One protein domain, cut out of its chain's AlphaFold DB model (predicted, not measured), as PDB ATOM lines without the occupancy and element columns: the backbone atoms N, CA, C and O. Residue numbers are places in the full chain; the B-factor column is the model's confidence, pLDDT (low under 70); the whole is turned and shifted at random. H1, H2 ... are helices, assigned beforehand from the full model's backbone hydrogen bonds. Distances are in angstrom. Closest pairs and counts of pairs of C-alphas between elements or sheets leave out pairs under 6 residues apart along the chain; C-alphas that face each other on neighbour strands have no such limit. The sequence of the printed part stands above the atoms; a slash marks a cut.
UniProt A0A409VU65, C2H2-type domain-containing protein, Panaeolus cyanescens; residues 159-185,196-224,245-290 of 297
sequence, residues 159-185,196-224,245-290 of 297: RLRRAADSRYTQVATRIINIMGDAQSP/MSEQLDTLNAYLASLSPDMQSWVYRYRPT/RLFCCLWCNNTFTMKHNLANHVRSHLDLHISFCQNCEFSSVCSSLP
ATOM      1  N   ARG A 159      52.895 -54.456 -33.815       93.88
ATOM      2  CA  ARG A 159      51.784 -54.344 -34.770       93.88
ATOM      3  C   ARG A 159      50.431 -54.484 -34.084       93.88
ATOM      4  O   ARG A 159      49.540 -53.700 -34.390       93.88
ATOM      5  N   LEU A 160      50.292 -55.420 -33.144       92.69
ATOM      6  CA  LEU A 160      49.077 -55.562 -32.336       92.69
ATOM      7  C   LEU A 160      48.793 -54.294 -31.522       92.69
ATOM      8  O   LEU A 160      47.668 -53.802 -31.533       92.69
ATOM      9  N   ARG A 161      49.813 -53.718 -30.876       93.31
ATOM     10  CA  ARG A 161      49.682 -52.458 -30.123       93.31
ATOM     11  C   ARG A 161      49.205 -51.307 -31.007       93.31
ATOM     12  O   ARG A 161      48.276 -50.601 -30.630       93.31
ATOM     13  N   ARG A 162      49.794 -51.142 -32.196       94.00
ATOM     14  CA  ARG A 162      49.363 -50.111 -33.156       94.00
ATOM     15  C   ARG A 162      47.957 -50.344 -33.696       94.00
ATOM     16  O   ARG A 162      47.245 -49.377 -33.924       94.00
ATOM     17  N   ALA A 163      47.558 -51.597 -33.902       91.75
ATOM     18  CA  ALA A 163      46.202 -51.925 -34.331       91.75
ATOM     19  C   ALA A 163      45.158 -51.637 -33.240       91.75
ATOM     20  O   ALA A 163      44.044 -51.232 -33.560       91.75
ATOM     21  N   ALA A 164      45.522 -51.824 -31.968       91.88
ATOM     22  CA  ALA A 164      44.654 -51.544 -30.827       91.88
ATOM     23  C   ALA A 164      44.520 -50.039 -30.524       91.88
ATOM     24  O   ALA A 164      43.484 -49.599 -30.027       91.88
ATOM     25  N   ASP A 165      45.544 -49.234 -30.817       94.62
ATOM     26  CA  ASP A 165      45.490 -47.783 -30.631       94.62
ATOM     27  C   ASP A 165      44.778 -47.103 -31.814       94.62
ATOM     28  O   ASP A 165      45.299 -46.978 -32.929       94.62
ATOM     29  N   SER A 166      43.567 -46.609 -31.539       95.00
ATOM     30  CA  SER A 166      42.713 -45.974 -32.543       95.00
ATOM     31  C   SER A 166      43.380 -44.783 -33.243       95.00
ATOM     32  O   SER A 166      43.059 -44.534 -34.404       95.00
ATOM     33  N   ARG A 167      44.343 -44.088 -32.616       96.12
ATOM     34  CA  ARG A 167      45.034 -42.934 -33.220       96.12
ATOM     35  C   ARG A 167      45.723 -43.315 -34.530       96.12
ATOM     36  O   ARG A 167      45.581 -42.603 -35.522       96.12
ATOM     37  N   TYR A 168      46.376 -44.477 -34.582       94.81
ATOM     38  CA  TYR A 168      47.038 -44.967 -35.797       94.81
ATOM     39  C   TYR A 168      46.031 -45.263 -36.911       94.81
ATOM     40  O   TYR A 168      46.236 -44.881 -38.067       94.81
ATOM     41  N   THR A 169      44.918 -45.914 -36.566       93.19
ATOM     42  CA  THR A 169      43.863 -46.250 -37.534       93.19
ATOM     43  C   THR A 169      43.150 -45.006 -38.065       93.19
ATOM     44  O   THR A 169      42.881 -44.923 -39.265       93.19
ATOM     45  N   GLN A 170      42.919 -44.002 -37.213       95.44
ATOM     46  CA  GLN A 170      42.321 -42.720 -37.583       95.44
ATOM     47  C   GLN A 170      43.235 -41.935 -38.527       95.44
ATOM     48  O   GLN A 170      42.789 -41.494 -39.587       95.44
ATOM     49  N   VAL A 171      44.528 -41.831 -38.198       96.25
ATOM     50  CA  VAL A 171      45.512 -41.146 -39.047       96.25
ATOM     51  C   VAL A 171      45.635 -41.827 -40.407       96.25
ATOM     52  O   VAL A 171      45.543 -41.161 -41.439       96.25
ATOM     53  N   ALA A 172      45.763 -43.156 -40.439       94.56
ATOM     54  CA  ALA A 172      45.821 -43.896 -41.696       94.56
ATOM     55  C   ALA A 172      44.553 -43.701 -42.537       94.56
ATOM     56  O   ALA A 172      44.641 -43.443 -43.736       94.56
ATOM     57  N   THR A 173      43.373 -43.772 -41.916       94.50
ATOM     58  CA  THR A 173      42.088 -43.572 -42.602       94.50
ATOM     59  C   THR A 173      41.981 -42.166 -43.184       94.50
ATOM     60  O   THR A 173      41.563 -42.006 -44.332       94.50
ATOM     61  N   ARG A 174      42.416 -41.142 -42.441       95.31
ATOM     62  CA  ARG A 174      42.407 -39.761 -42.927       95.31
ATOM     63  C   ARG A 174      43.347 -39.569 -44.116       95.31
ATOM     64  O   ARG A 174      42.925 -38.986 -45.109       95.31
ATOM     65  N   ILE A 175      44.562 -40.120 -44.060       93.69
ATOM     66  CA  ILE A 175      45.516 -40.103 -45.183       93.69
ATOM     67  C   ILE A 175      44.918 -40.791 -46.419       93.69
ATOM     68  O   ILE A 175      44.971 -40.243 -47.517       93.69
ATOM     69  N   ILE A 176      44.321 -41.974 -46.242       92.19
ATOM     70  CA  ILE A 176      43.697 -42.744 -47.327       92.19
ATOM     71  C   ILE A 176      42.552 -41.966 -47.971       92.19
ATOM     72  O   ILE A 176      42.414 -42.008 -49.189       92.19
ATOM     73  N   ASN A 177      41.737 -41.263 -47.184       91.44
ATOM     74  CA  ASN A 177      40.645 -40.457 -47.721       91.44
ATOM     75  C   ASN A 177      41.168 -39.262 -48.524       91.44
ATOM     76  O   ASN A 177      40.765 -39.124 -49.672       91.44
ATOM     77  N   ILE A 178      42.155 -38.518 -48.008       90.62
ATOM     78  CA  ILE A 178      42.787 -37.408 -48.748       90.62
ATOM     79  C   ILE A 178      43.356 -37.889 -50.097       90.62
ATOM     80  O   ILE A 178      43.200 -37.222 -51.115       90.62
ATOM     81  N   MET A 179      43.983 -39.071 -50.132       87.50
ATOM     82  CA  MET A 179      44.481 -39.666 -51.383       87.50
ATOM     83  C   MET A 179      43.367 -40.252 -52.264       87.50
ATOM     84  O   MET A 179      43.502 -40.304 -53.481       87.50
ATOM     85  N   GLY A 180      42.276 -40.730 -51.667       82.69
ATOM     86  CA  GLY A 180      41.131 -41.301 -52.373       82.69
ATOM     87  C   GLY A 180      40.282 -40.253 -53.092       82.69
ATOM     88  O   GLY A 180      39.661 -40.572 -54.103       82.69
ATOM     89  N   ASP A 181      40.300 -39.015 -52.605       76.69
ATOM     90  CA  ASP A 181      39.630 -37.870 -53.227       76.69
ATOM     91  C   ASP A 181      40.421 -37.327 -54.437       76.69
ATOM     92  O   ASP A 181      39.897 -36.569 -55.251       76.69
ATOM     93  N   ALA A 182      41.673 -37.767 -54.617       64.25
ATOM     94  CA  ALA A 182      42.492 -37.508 -55.797       64.25
ATOM     95  C   ALA A 182      42.100 -38.442 -56.961       64.25
ATOM     96  O   ALA A 182      42.806 -39.398 -57.293       64.25
ATOM     97  N   GLN A 183      40.928 -38.199 -57.554       63.62
ATOM     98  CA  GLN A 183      40.471 -38.888 -58.766       63.62
ATOM     99  C   GLN A 183      41.062 -38.219 -60.016       63.62
ATOM    100  O   GLN A 183      41.071 -36.998 -60.135       63.62
ATOM    101  N   SER A 184      41.534 -39.018 -60.976       54.38
ATOM    102  CA  SER A 184      41.902 -38.511 -62.309       54.38
ATOM    103  C   SER A 184      40.639 -38.133 -63.098       54.38
ATOM    104  O   SER A 184      39.729 -38.966 -63.156       54.38
ATOM    105  N   PRO A 185      40.567 -36.944 -63.733       51.19
ATOM    106  CA  PRO A 185      39.389 -36.537 -64.490       51.19
ATOM    107  C   PRO A 185      39.160 -37.432 -65.715       51.19
ATOM    108  O   PRO A 185      40.097 -37.810 -66.426       51.19
ATOM    109  N   MET A 196      45.675 -32.429 -58.036       67.38
ATOM    110  CA  MET A 196      46.669 -33.319 -57.390       67.38
ATOM    111  C   MET A 196      47.620 -32.550 -56.481       67.38
ATOM    112  O   MET A 196      48.027 -33.059 -55.437       67.38
ATOM    113  N   SER A 197      47.979 -31.326 -56.887       77.50
ATOM    114  CA  SER A 197      48.753 -30.409 -56.050       77.50
ATOM    115  C   SER A 197      47.959 -30.036 -54.803       77.50
ATOM    116  O   SER A 197      48.488 -30.136 -53.704       77.50
ATOM    117  N   GLU A 198      46.670 -29.720 -54.952       83.75
ATOM    118  CA  GLU A 198      45.811 -29.329 -53.833       83.75
ATOM    119  C   GLU A 198      45.631 -30.462 -52.810       83.75
ATOM    120  O   GLU A 198      45.695 -30.228 -51.602       83.75
ATOM    121  N   GLN A 199      45.493 -31.719 -53.251       83.69
ATOM    122  CA  GLN A 199      45.453 -32.862 -52.331       83.69
ATOM    123  C   GLN A 199      46.806 -33.114 -51.670       83.69
ATOM    124  O   GLN A 199      46.845 -33.536 -50.514       83.69
ATOM    125  N   LEU A 200      47.920 -32.868 -52.366       86.88
ATOM    126  CA  LEU A 200      49.246 -32.965 -51.761       86.88
ATOM    127  C   LEU A 200      49.444 -31.881 -50.693       86.88
ATOM    128  O   LEU A 200      49.961 -32.186 -49.619       86.88
ATOM    129  N   ASP A 201      48.983 -30.660 -50.948       89.25
ATOM    130  CA  ASP A 201      49.002 -29.555 -49.986       89.25
ATOM    131  C   ASP A 201      48.100 -29.859 -48.787       89.25
ATOM    132  O   ASP A 201      48.536 -29.753 -47.640       89.25
ATOM    133  N   THR A 202      46.890 -30.366 -49.037       91.44
ATOM    134  CA  THR A 202      45.961 -30.839 -47.998       91.44
ATOM    135  C   THR A 202      46.585 -31.953 -47.155       91.44
ATOM    136  O   THR A 202      46.493 -31.938 -45.925       91.44
ATOM    137  N   LEU A 203      47.254 -32.919 -47.793       91.44
ATOM    138  CA  LEU A 203      47.950 -34.000 -47.104       91.44
ATOM    139  C   LEU A 203      49.089 -33.454 -46.243       91.44
ATOM    140  O   LEU A 203      49.192 -33.818 -45.075       91.44
ATOM    141  N   ASN A 204      49.935 -32.581 -46.788       92.00
ATOM    142  CA  ASN A 204      51.055 -32.004 -46.049       92.00
ATOM    143  C   ASN A 204      50.572 -31.135 -44.874       92.00
ATOM    144  O   ASN A 204      51.132 -31.245 -43.784       92.00
ATOM    145  N   ALA A 205      49.506 -30.349 -45.053       94.56
ATOM    146  CA  ALA A 205      48.875 -29.578 -43.982       94.56
ATOM    147  C   ALA A 205      48.333 -30.493 -42.872       94.56
ATOM    148  O   ALA A 205      48.587 -30.260 -41.689       94.56
ATOM    149  N   TYR A 206      47.666 -31.591 -43.242       95.56
ATOM    150  CA  TYR A 206      47.221 -32.592 -42.277       95.56
ATOM    151  C   TYR A 206      48.401 -33.208 -41.512       95.56
ATOM    152  O   TYR A 206      48.380 -33.236 -40.283       95.56
ATOM    153  N   LEU A 207      49.464 -33.634 -42.201       93.62
ATOM    154  CA  LEU A 207      50.659 -34.200 -41.565       93.62
ATOM    155  C   LEU A 207      51.382 -33.209 -40.639       93.62
ATOM    156  O   LEU A 207      52.021 -33.634 -39.677       93.62
ATOM    157  N   ALA A 208      51.296 -31.907 -40.916       93.62
ATOM    158  CA  ALA A 208      51.822 -30.856 -40.048       93.62
ATOM    159  C   ALA A 208      50.966 -30.642 -38.785       93.62
ATOM    160  O   ALA A 208      51.500 -30.233 -37.761       93.62
ATOM    161  N   SER A 209      49.666 -30.947 -38.844       96.00
ATOM    162  CA  SER A 209      48.738 -30.835 -37.707       96.00
ATOM    163  C   SER A 209      48.772 -32.024 -36.734       96.00
ATOM    164  O   SER A 209      48.143 -31.975 -35.678       96.00
ATOM    165  N   LEU A 210      49.472 -33.108 -37.086       96.19
ATOM    166  CA  LEU A 210      49.575 -34.303 -36.248       96.19
ATOM    167  C   LEU A 210      50.419 -34.056 -34.994       96.19
ATOM    168  O   LEU A 210      51.359 -33.263 -34.999       96.19
ATOM    169  N   SER A 211      50.135 -34.812 -33.930       96.31
ATOM    170  CA  SER A 211      50.998 -34.842 -32.751       96.31
ATOM    171  C   SER A 211      52.409 -35.346 -33.113       96.31
ATOM    172  O   SER A 211      52.544 -36.162 -34.035       96.31
ATOM    173  N   PRO A 212      53.471 -34.911 -32.403       95.06
ATOM    174  CA  PRO A 212      54.853 -35.240 -32.771       95.06
ATOM    175  C   PRO A 212      55.139 -36.746 -32.893       95.06
ATOM    176  O   PRO A 212      55.914 -37.169 -33.751       95.06
ATOM    177  N   ASP A 213      54.489 -37.575 -32.071       94.06
ATOM    178  CA  ASP A 213      54.595 -39.036 -32.113       94.06
ATOM    179  C   ASP A 213      53.958 -39.631 -33.379       94.06
ATOM    180  O   ASP A 213      54.597 -40.424 -34.077       94.06
ATOM    181  N   MET A 214      52.740 -39.205 -33.732       94.75
ATOM    182  CA  MET A 214      52.048 -39.657 -34.946       94.75
ATOM    183  C   MET A 214      52.749 -39.165 -36.212       94.75
ATOM    184  O   MET A 214      52.884 -39.906 -37.185       94.75
ATOM    185  N   GLN A 215      53.250 -37.933 -36.185       94.25
ATOM    186  CA  GLN A 215      54.019 -37.355 -37.275       94.25
ATOM    187  C   GLN A 215      55.326 -38.133 -37.511       94.25
ATOM    188  O   GLN A 215      55.632 -38.507 -38.645       94.25
ATOM    189  N   SER A 216      56.068 -38.441 -36.441       93.38
ATOM    190  CA  SER A 216      57.291 -39.256 -36.495       93.38
ATOM    191  C   SER A 216      57.026 -40.660 -37.039       93.38
ATOM    192  O   SER A 216      57.781 -41.155 -37.884       93.38
ATOM    193  N   TRP A 217      55.920 -41.285 -36.622       93.88
ATOM    194  CA  TRP A 217      55.474 -42.556 -37.183       93.88
ATOM    195  C   TRP A 217      55.250 -42.447 -38.696       93.88
ATOM    196  O   TRP A 217      55.889 -43.182 -39.447       93.88
ATOM    197  N   VAL A 218      54.435 -41.503 -39.178       93.12
ATOM    198  CA  VAL A 218      54.181 -41.376 -40.622       93.12
ATOM    199  C   VAL A 218      55.473 -41.126 -41.403       93.12
ATOM    200  O   VAL A 218      55.700 -41.786 -42.414       93.12
ATOM    201  N   TYR A 219      56.360 -40.239 -40.942       89.44
ATOM    202  CA  TYR A 219      57.607 -39.940 -41.657       89.44
ATOM    203  C   TYR A 219      58.589 -41.109 -41.715       89.44
ATOM    204  O   TYR A 219      59.247 -41.282 -42.738       89.44
ATOM    205  N   ARG A 220      58.671 -41.936 -40.667       88.50
ATOM    206  CA  ARG A 220      59.529 -43.135 -40.661       88.50
ATOM    207  C   ARG A 220      59.153 -44.131 -41.757       88.50
ATOM    208  O   ARG A 220      60.011 -44.845 -42.268       88.50
ATOM    209  N   TYR A 221      57.868 -44.187 -42.069       85.44
ATOM    210  CA  TYR A 221      57.257 -45.189 -42.932       85.44
ATOM    211  C   TYR A 221      56.842 -44.627 -44.304       85.44
ATOM    212  O   TYR A 221      56.549 -45.379 -45.237       85.44
ATOM    213  N   ARG A 222      56.874 -43.299 -44.466       81.38
ATOM    214  CA  ARG A 222      56.708 -42.616 -45.749       81.38
ATOM    215  C   ARG A 222      57.872 -43.012 -46.667       81.38
ATOM    216  O   ARG A 222      59.026 -42.743 -46.331       81.38
ATOM    217  N   PRO A 223      57.612 -43.632 -47.831       72.06
ATOM    218  CA  PRO A 223      58.680 -44.002 -48.749       72.06
ATOM    219  C   PRO A 223      59.371 -42.739 -49.272       72.06
ATOM    220  O   PRO A 223      58.726 -41.827 -49.791       72.06
ATOM    221  N   THR A 224      60.696 -42.687 -49.167       58.97
ATOM    222  CA  THR A 224      61.501 -41.729 -49.921       58.97
ATOM    223  C   THR A 224      61.566 -42.216 -51.365       58.97
ATOM    224  O   THR A 224      62.039 -43.320 -51.641       58.97
ATOM    225  N   ARG A 245      38.208 -43.776 -63.993       63.28
ATOM    226  CA  ARG A 245      38.792 -43.039 -62.870       63.28
ATOM    227  C   ARG A 245      39.772 -43.924 -62.096       63.28
ATOM    228  O   ARG A 245      39.416 -45.010 -61.642       63.28
ATOM    229  N   LEU A 246      41.006 -43.450 -61.927       79.25
ATOM    230  CA  LEU A 246      42.047 -44.120 -61.142       79.25
ATOM    231  C   LEU A 246      42.308 -43.362 -59.836       79.25
ATOM    232  O   LEU A 246      42.290 -42.133 -59.814       79.25
ATOM    233  N   PHE A 247      42.614 -44.108 -58.777       83.00
ATOM    234  CA  PHE A 247      43.066 -43.611 -57.478       83.00
ATOM    235  C   PHE A 247      44.593 -43.602 -57.425       83.00
ATOM    236  O   PHE A 247      45.220 -44.605 -57.773       83.00
ATOM    237  N   CYS A 248      45.208 -42.511 -56.967       83.62
ATOM    238  CA  CYS A 248      46.664 -42.354 -56.964       83.62
ATOM    239  C   CYS A 248      47.241 -42.267 -55.546       83.62
ATOM    240  O   CYS A 248      46.746 -41.536 -54.694       83.62
ATOM    241  N   CYS A 249      48.338 -42.981 -55.295       87.12
ATOM    242  CA  CYS A 249      49.126 -42.808 -54.080       87.12
ATOM    243  C   CYS A 249      50.061 -41.602 -54.223       87.12
ATOM    244  O   CYS A 249      50.997 -41.636 -55.020       87.12
ATOM    245  N   LEU A 250      49.873 -40.567 -53.403       85.62
ATOM    246  CA  LEU A 250      50.685 -39.340 -53.450       85.62
ATOM    247  C   LEU A 250      52.134 -39.524 -52.958       85.62
ATOM    248  O   LEU A 250      52.952 -38.621 -53.104       85.62
ATOM    249  N   TRP A 251      52.472 -40.676 -52.368       86.00
ATOM    250  CA  TRP A 251      53.835 -40.964 -51.900       86.00
ATOM    251  C   TRP A 251      54.704 -41.719 -52.900       86.00
ATOM    252  O   TRP A 251      55.923 -41.640 -52.807       86.00
ATOM    253  N   CYS A 252      54.114 -42.489 -53.813       85.12
ATOM    254  CA  CYS A 252      54.877 -43.292 -54.775       85.12
ATOM    255  C   CYS A 252      54.311 -43.266 -56.200       85.12
ATOM    256  O   CYS A 252      54.846 -43.940 -57.079       85.12
ATOM    257  N   ASN A 253      53.239 -42.505 -56.431       81.94
ATOM    258  CA  ASN A 253      52.560 -42.317 -57.712       81.94
ATOM    259  C   ASN A 253      52.012 -43.611 -58.342       81.94
ATOM    260  O   ASN A 253      51.741 -43.648 -59.543       81.94
ATOM    261  N   ASN A 254      51.829 -44.670 -57.546       81.50
ATOM    262  CA  ASN A 254      51.126 -45.867 -57.996       81.50
ATOM    263  C   ASN A 254      49.633 -45.576 -58.155       81.50
ATOM    264  O   ASN A 254      49.023 -44.943 -57.292       81.50
ATOM    265  N   THR A 255      49.055 -46.086 -59.240       82.06
ATOM    266  CA  THR A 255      47.634 -45.945 -59.551       82.06
ATOM    267  C   THR A 255      46.884 -47.256 -59.351       82.06
ATOM    268  O   THR A 255      47.399 -48.345 -59.613       82.06
ATOM    269  N   PHE A 256      45.648 -47.144 -58.879       83.00
ATOM    270  CA  PHE A 256      44.764 -48.256 -58.557       83.00
ATOM    271  C   PHE A 256      43.386 -48.002 -59.160       83.00
ATOM    272  O   PHE A 256      42.899 -46.877 -59.157       83.00
ATOM    273  N   THR A 257      42.726 -49.051 -59.638       82.81
ATOM    274  CA  THR A 257      41.358 -48.969 -60.177       82.81
ATOM    275  C   THR A 257      40.288 -48.897 -59.086       82.81
ATOM    276  O   THR A 257      39.153 -48.535 -59.363       82.81
ATOM    277  N   MET A 258      40.625 -49.242 -57.838       84.31
ATOM    278  CA  MET A 258      39.670 -49.320 -56.727       84.31
ATOM    279  C   MET A 258      40.233 -48.683 -55.452       84.31
ATOM    280  O   MET A 258      41.399 -48.897 -55.108       84.31
ATOM    281  N   LYS A 259      39.380 -47.971 -54.700       86.56
ATOM    282  CA  LYS A 259      39.754 -47.278 -53.453       86.56
ATOM    283  C   LYS A 259      40.293 -48.231 -52.383       86.56
ATOM    284  O   LYS A 259      41.262 -47.901 -51.706       86.56
ATOM    285  N   HIS A 260      39.727 -49.434 -52.246       88.75
ATOM    286  CA  HIS A 260      40.206 -50.408 -51.254       88.75
ATOM    287  C   HIS A 260      41.628 -50.915 -51.559       88.75
ATOM    288  O   HIS A 260      42.390 -51.201 -50.636       88.75
ATOM    289  N   ASN A 261      42.020 -50.968 -52.839       89.81
ATOM    290  CA  ASN A 261      43.380 -51.331 -53.237       89.81
ATOM    291  C   ASN A 261      44.374 -50.218 -52.884       89.81
ATOM    292  O   ASN A 261      45.436 -50.511 -52.332       89.81
ATOM    293  N   LEU A 262      43.999 -48.950 -53.099       90.00
ATOM    294  CA  LEU A 262      44.762 -47.804 -52.595       90.00
ATOM    295  C   LEU A 262      44.872 -47.848 -51.061       90.00
ATOM    296  O   LEU A 262      45.960 -47.670 -50.522       90.00
ATOM    297  N   ALA A 263      43.778 -48.134 -50.351       92.75
ATOM    298  CA  ALA A 263      43.764 -48.199 -48.890       92.75
ATOM    299  C   ALA A 263      44.757 -49.240 -48.344       92.75
ATOM    300  O   ALA A 263      45.587 -48.920 -47.491       92.75
ATOM    301  N   ASN A 264      44.726 -50.468 -48.870       92.44
ATOM    302  CA  ASN A 264      45.659 -51.530 -48.477       92.44
ATOM    303  C   ASN A 264      47.112 -51.161 -48.817       92.44
ATOM    304  O   ASN A 264      48.025 -51.411 -48.030       92.44
ATOM    305  N   HIS A 265      47.324 -50.512 -49.963       91.38
ATOM    306  CA  HIS A 265      48.635 -50.028 -50.371       91.38
ATOM    307  C   HIS A 265      49.187 -48.951 -49.421       91.38
ATOM    308  O   HIS A 265      50.324 -49.062 -48.967       91.38
ATOM    309  N   VAL A 266      48.391 -47.948 -49.050       91.94
ATOM    310  CA  VAL A 266      48.810 -46.888 -48.118       91.94
ATOM    311  C   VAL A 266      49.090 -47.452 -46.721       91.94
ATOM    312  O   VAL A 266      50.098 -47.096 -46.112       91.94
ATOM    313  N   ARG A 267      48.281 -48.404 -46.229       94.62
ATOM    314  CA  ARG A 267      48.564 -49.111 -44.963       94.62
ATOM    315  C   ARG A 267      49.893 -49.866 -44.994       94.62
ATOM    316  O   ARG A 267      50.569 -49.927 -43.971       94.62
ATOM    317  N   SER A 268      50.289 -50.394 -46.156       92.44
ATOM    318  CA  SER A 268      51.586 -51.063 -46.318       92.44
ATOM    319  C   SER A 268      52.775 -50.117 -46.181       92.44
ATOM    320  O   SER A 268      53.801 -50.522 -45.645       92.44
ATOM    321  N   HIS A 269      52.629 -48.853 -46.595       91.69
ATOM    322  CA  HIS A 269      53.643 -47.841 -46.318       91.69
ATOM    323  C   HIS A 269      53.777 -47.640 -44.815       91.69
ATOM    324  O   HIS A 269      54.865 -47.816 -44.292       91.69
ATOM    325  N   LEU A 270      52.657 -47.410 -44.127       92.81
ATOM    326  CA  LEU A 270      52.575 -47.138 -42.689       92.81
ATOM    327  C   LEU A 270      52.909 -48.335 -41.765       92.81
ATOM    328  O   LEU A 270      52.888 -48.183 -40.539       92.81
ATOM    329  N   ASP A 271      53.187 -49.518 -42.334       91.94
ATOM    330  CA  ASP A 271      53.327 -50.802 -41.622       91.94
ATOM    331  C   ASP A 271      52.150 -51.044 -40.652       91.94
ATOM    332  O   ASP A 271      52.325 -51.528 -39.533       91.94
ATOM    333  N   LEU A 272      50.938 -50.649 -41.071       94.44
ATOM    334  CA  LEU A 272      49.720 -50.748 -40.271       94.44
ATOM    335  C   LEU A 272      48.948 -52.016 -40.635       94.44
ATOM    336  O   LEU A 272      48.150 -52.044 -41.574       94.44
ATOM    337  N   HIS A 273      49.194 -53.068 -39.864       93.25
ATOM    338  CA  HIS A 273      48.455 -54.319 -39.960       93.25
ATOM    339  C   HIS A 273      47.136 -54.212 -39.193       93.25
ATOM    340  O   HIS A 273      47.112 -53.695 -38.081       93.25
ATOM    341  N   ILE A 274      46.052 -54.699 -39.794       91.69
ATOM    342  CA  ILE A 274      44.688 -54.610 -39.244       91.69
ATOM    343  C   ILE A 274      44.003 -55.975 -39.129       91.69
ATOM    344  O   ILE A 274      42.995 -56.091 -38.445       91.69
ATOM    345  N   SER A 275      44.551 -57.017 -39.761       91.31
ATOM    346  CA  SER A 275      44.100 -58.399 -39.595       91.31
ATOM    347  C   SER A 275      45.236 -59.264 -39.056       91.31
ATOM    348  O   SER A 275      46.379 -59.164 -39.503       91.31
ATOM    349  N   PHE A 276      44.931 -60.112 -38.075       91.19
ATOM    350  CA  PHE A 276      45.912 -60.916 -37.341       91.19
ATOM    351  C   PHE A 276      45.429 -62.357 -37.239       91.19
ATOM    352  O   PHE A 276      44.246 -62.606 -37.011       91.19
ATOM    353  N   CYS A 277      46.338 -63.309 -37.437       90.19
ATOM    354  CA  CYS A 277      46.055 -64.712 -37.175       90.19
ATOM    355  C   CYS A 277      46.082 -64.958 -35.665       90.19
ATOM    356  O   CYS A 277      46.981 -64.488 -34.975       90.19
ATOM    357  N   GLN A 278      45.116 -65.716 -35.150       86.00
ATOM    358  CA  GLN A 278      45.065 -66.068 -33.727       86.00
ATOM    359  C   GLN A 278      46.046 -67.190 -33.364       86.00
ATOM    360  O   GLN A 278      46.391 -67.365 -32.202       86.00
ATOM    361  N   ASN A 279      46.485 -67.966 -34.357       86.81
ATOM    362  CA  ASN A 279      47.270 -69.180 -34.150       86.81
ATOM    363  C   ASN A 279      48.757 -69.010 -34.491       86.81
ATOM    364  O   ASN A 279      49.545 -69.909 -34.220       86.81
ATOM    365  N   CYS A 280      49.159 -67.881 -35.080       88.69
ATOM    366  CA  CYS A 280      50.561 -67.580 -35.357       88.69
ATOM    367  C   CYS A 280      50.805 -66.072 -35.458       88.69
ATOM    368  O   CYS A 280      49.879 -65.272 -35.510       88.69
ATOM    369  N   GLU A 281      52.071 -65.683 -35.591       88.81
ATOM    370  CA  GLU A 281      52.494 -64.279 -35.682       88.81
ATOM    371  C   GLU A 281      52.195 -63.613 -37.044       88.81
ATOM    372  O   GLU A 281      52.703 -62.527 -37.347       88.81
ATOM    373  N   PHE A 282      51.384 -64.251 -37.893       88.81
ATOM    374  CA  PHE A 282      50.997 -63.701 -39.184       88.81
ATOM    375  C   PHE A 282      50.001 -62.552 -39.021       88.81
ATOM    376  O   PHE A 282      49.019 -62.636 -38.282       88.81
ATOM    377  N   SER A 283      50.225 -61.485 -39.778       90.75
ATOM    378  CA  SER A 283      49.320 -60.349 -39.848       90.75
ATOM    379  C   SER A 283      49.306 -59.745 -41.244       90.75
ATOM    380  O   SER A 283      50.241 -59.905 -42.030       90.75
ATOM    381  N   SER A 284      48.251 -58.999 -41.555       91.00
ATOM    382  CA  SER A 284      47.992 -58.426 -42.871       91.00
ATOM    383  C   SER A 284      47.445 -56.998 -42.765       91.00
ATOM    384  O   SER A 284      46.778 -56.622 -41.801       91.00
ATOM    385  N   VAL A 285      47.767 -56.185 -43.771       91.25
ATOM    386  CA  VAL A 285      47.271 -54.806 -43.951       91.25
ATOM    387  C   VAL A 285      45.884 -54.763 -44.603       91.25
ATOM    388  O   VAL A 285      45.238 -53.716 -44.636       91.25
ATOM    389  N   CYS A 286      45.438 -55.896 -45.151       88.00
ATOM    390  CA  CYS A 286      44.104 -56.053 -45.711       88.00
ATOM    391  C   CYS A 286      43.076 -56.216 -44.589       88.00
ATOM    392  O   CYS A 286      43.390 -56.748 -43.522       88.00
ATOM    393  N   SER A 287      41.840 -55.802 -44.864       81.19
ATOM    394  CA  SER A 287      40.707 -55.931 -43.937       81.19
ATOM    395  C   SER A 287      40.416 -57.378 -43.541       81.19
ATOM    396  O   SER A 287      39.958 -57.620 -42.431       81.19
ATOM    397  N   SER A 288      40.723 -58.341 -44.410       81.69
ATOM    398  CA  SER A 288      40.626 -59.767 -44.117       81.69
ATOM    399  C   SER A 288      41.999 -60.437 -44.111       81.69
ATOM    400  O   SER A 288      42.927 -60.026 -44.823       81.69
ATOM    401  N   LEU A 289      42.109 -61.527 -43.344       81.00
ATOM    402  CA  LEU A 289      43.228 -62.446 -43.506       81.00
ATOM    403  C   LEU A 289      43.192 -63.020 -44.930       81.00
ATOM    404  O   LEU A 289      42.117 -63.388 -45.415       81.00
ATOM    405  N   PRO A 290      44.334 -63.096 -45.631       76.94
ATOM    406  CA  PRO A 290      44.380 -63.729 -46.936       76.94
ATOM    407  C   PRO A 290      43.914 -65.179 -46.817       76.94
ATOM    408  O   PRO A 290      44.432 -65.919 -45.990       76.94
TER     409      PRO A 290
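This is residues 159 to 185, 196 to 224 and 245 to 290 of the 297 residues of the protein "C2H2-type domain-containing protein" of Panaeolus cyanescens (UniProt A0A409VU65). Look first for a cluster of helices built on one long helix, H2: H5 crosses it steeply, H3 runs beside the later part of H2 the opposite way, H4 lies near its earlier part, and short H1 makes a corner at its start. Two loops fold back on themselves in short antiparallel pairings, residues 247 to 248 with 255 to 256 and residues 275 to 276 with 283 to 284; the second loop holds Asn 279, whose C-alpha and that of Pro 185 are the two farthest apart in the domain. The printed part has 102 residues with five named helices, H1 to H5 in order along the chain, and no named strand; its class is all helix. It is compact, with a radius of gyration of the C-alphas of 13.8 A, and spans 45 by 33 by 22 A.

Find C-alpha 159 at (51.784, -54.344, -34.770), where H1 begins; it holds residues 159 to 164 and is 8.6 A long. Next comes H2, residues 166 to 180, which runs 20.4 A from C-alpha 166 at (42.713, -45.974, -32.543). H3, residues 197 to 209, is 18.3 A long, and H4, residues 212 to 221, is 14.4 A long. H5, residues 259 to 269, runs 15.6 A and ends at C-alpha 269 at (53.643, -47.841, -46.318).

Begin at the hub, H2, which touches H3, H4 and H5. It touches H5 at a steep tilt of 54 degrees, opposite ways; the closest C-alphas, of Ile 176 and Ala 263, are 5.7 A apart. With residues 175 to 179 alone H2 touches residues 199 to 203 of H3, at a shallow tilt of 14 degrees, opposite ways; the closest C-alphas, of Ile 178 and Gln 199, are 6.4 A apart. H2 and H4 only just touch, with 3 pairs of C-alphas within 8 A, the closest those of Tyr 168 and Met 214 at 7.3 A. The helix packing is mostly crossed, but only just, with 1 of these 3 pairs at a shallow tilt. H1 is close to H2 but not clearly touching, about perpendicular at 86 degrees, and apart from H3, H4 and H5. In H1, H2, H3, H4 and H5 every O i to N i+4 pair is within hydrogen-bond range.

The two C-alphas farthest apart, of Pro 185 and Asn 279, are 45.3 A apart. Residues 186 to 195 are not printed, with 10.7 A between C-alphas 185 and 196, and neither are residues 225 to 244, with 26.2 A between C-alphas 224 and 245. The links H1 to H2 and H3 to H4 are tight. Residues 270 to 290 hold no named element. The model's mean pLDDT over the printed part is 87.5; residues 182 to 185, 196, 224 and 245 are under 70.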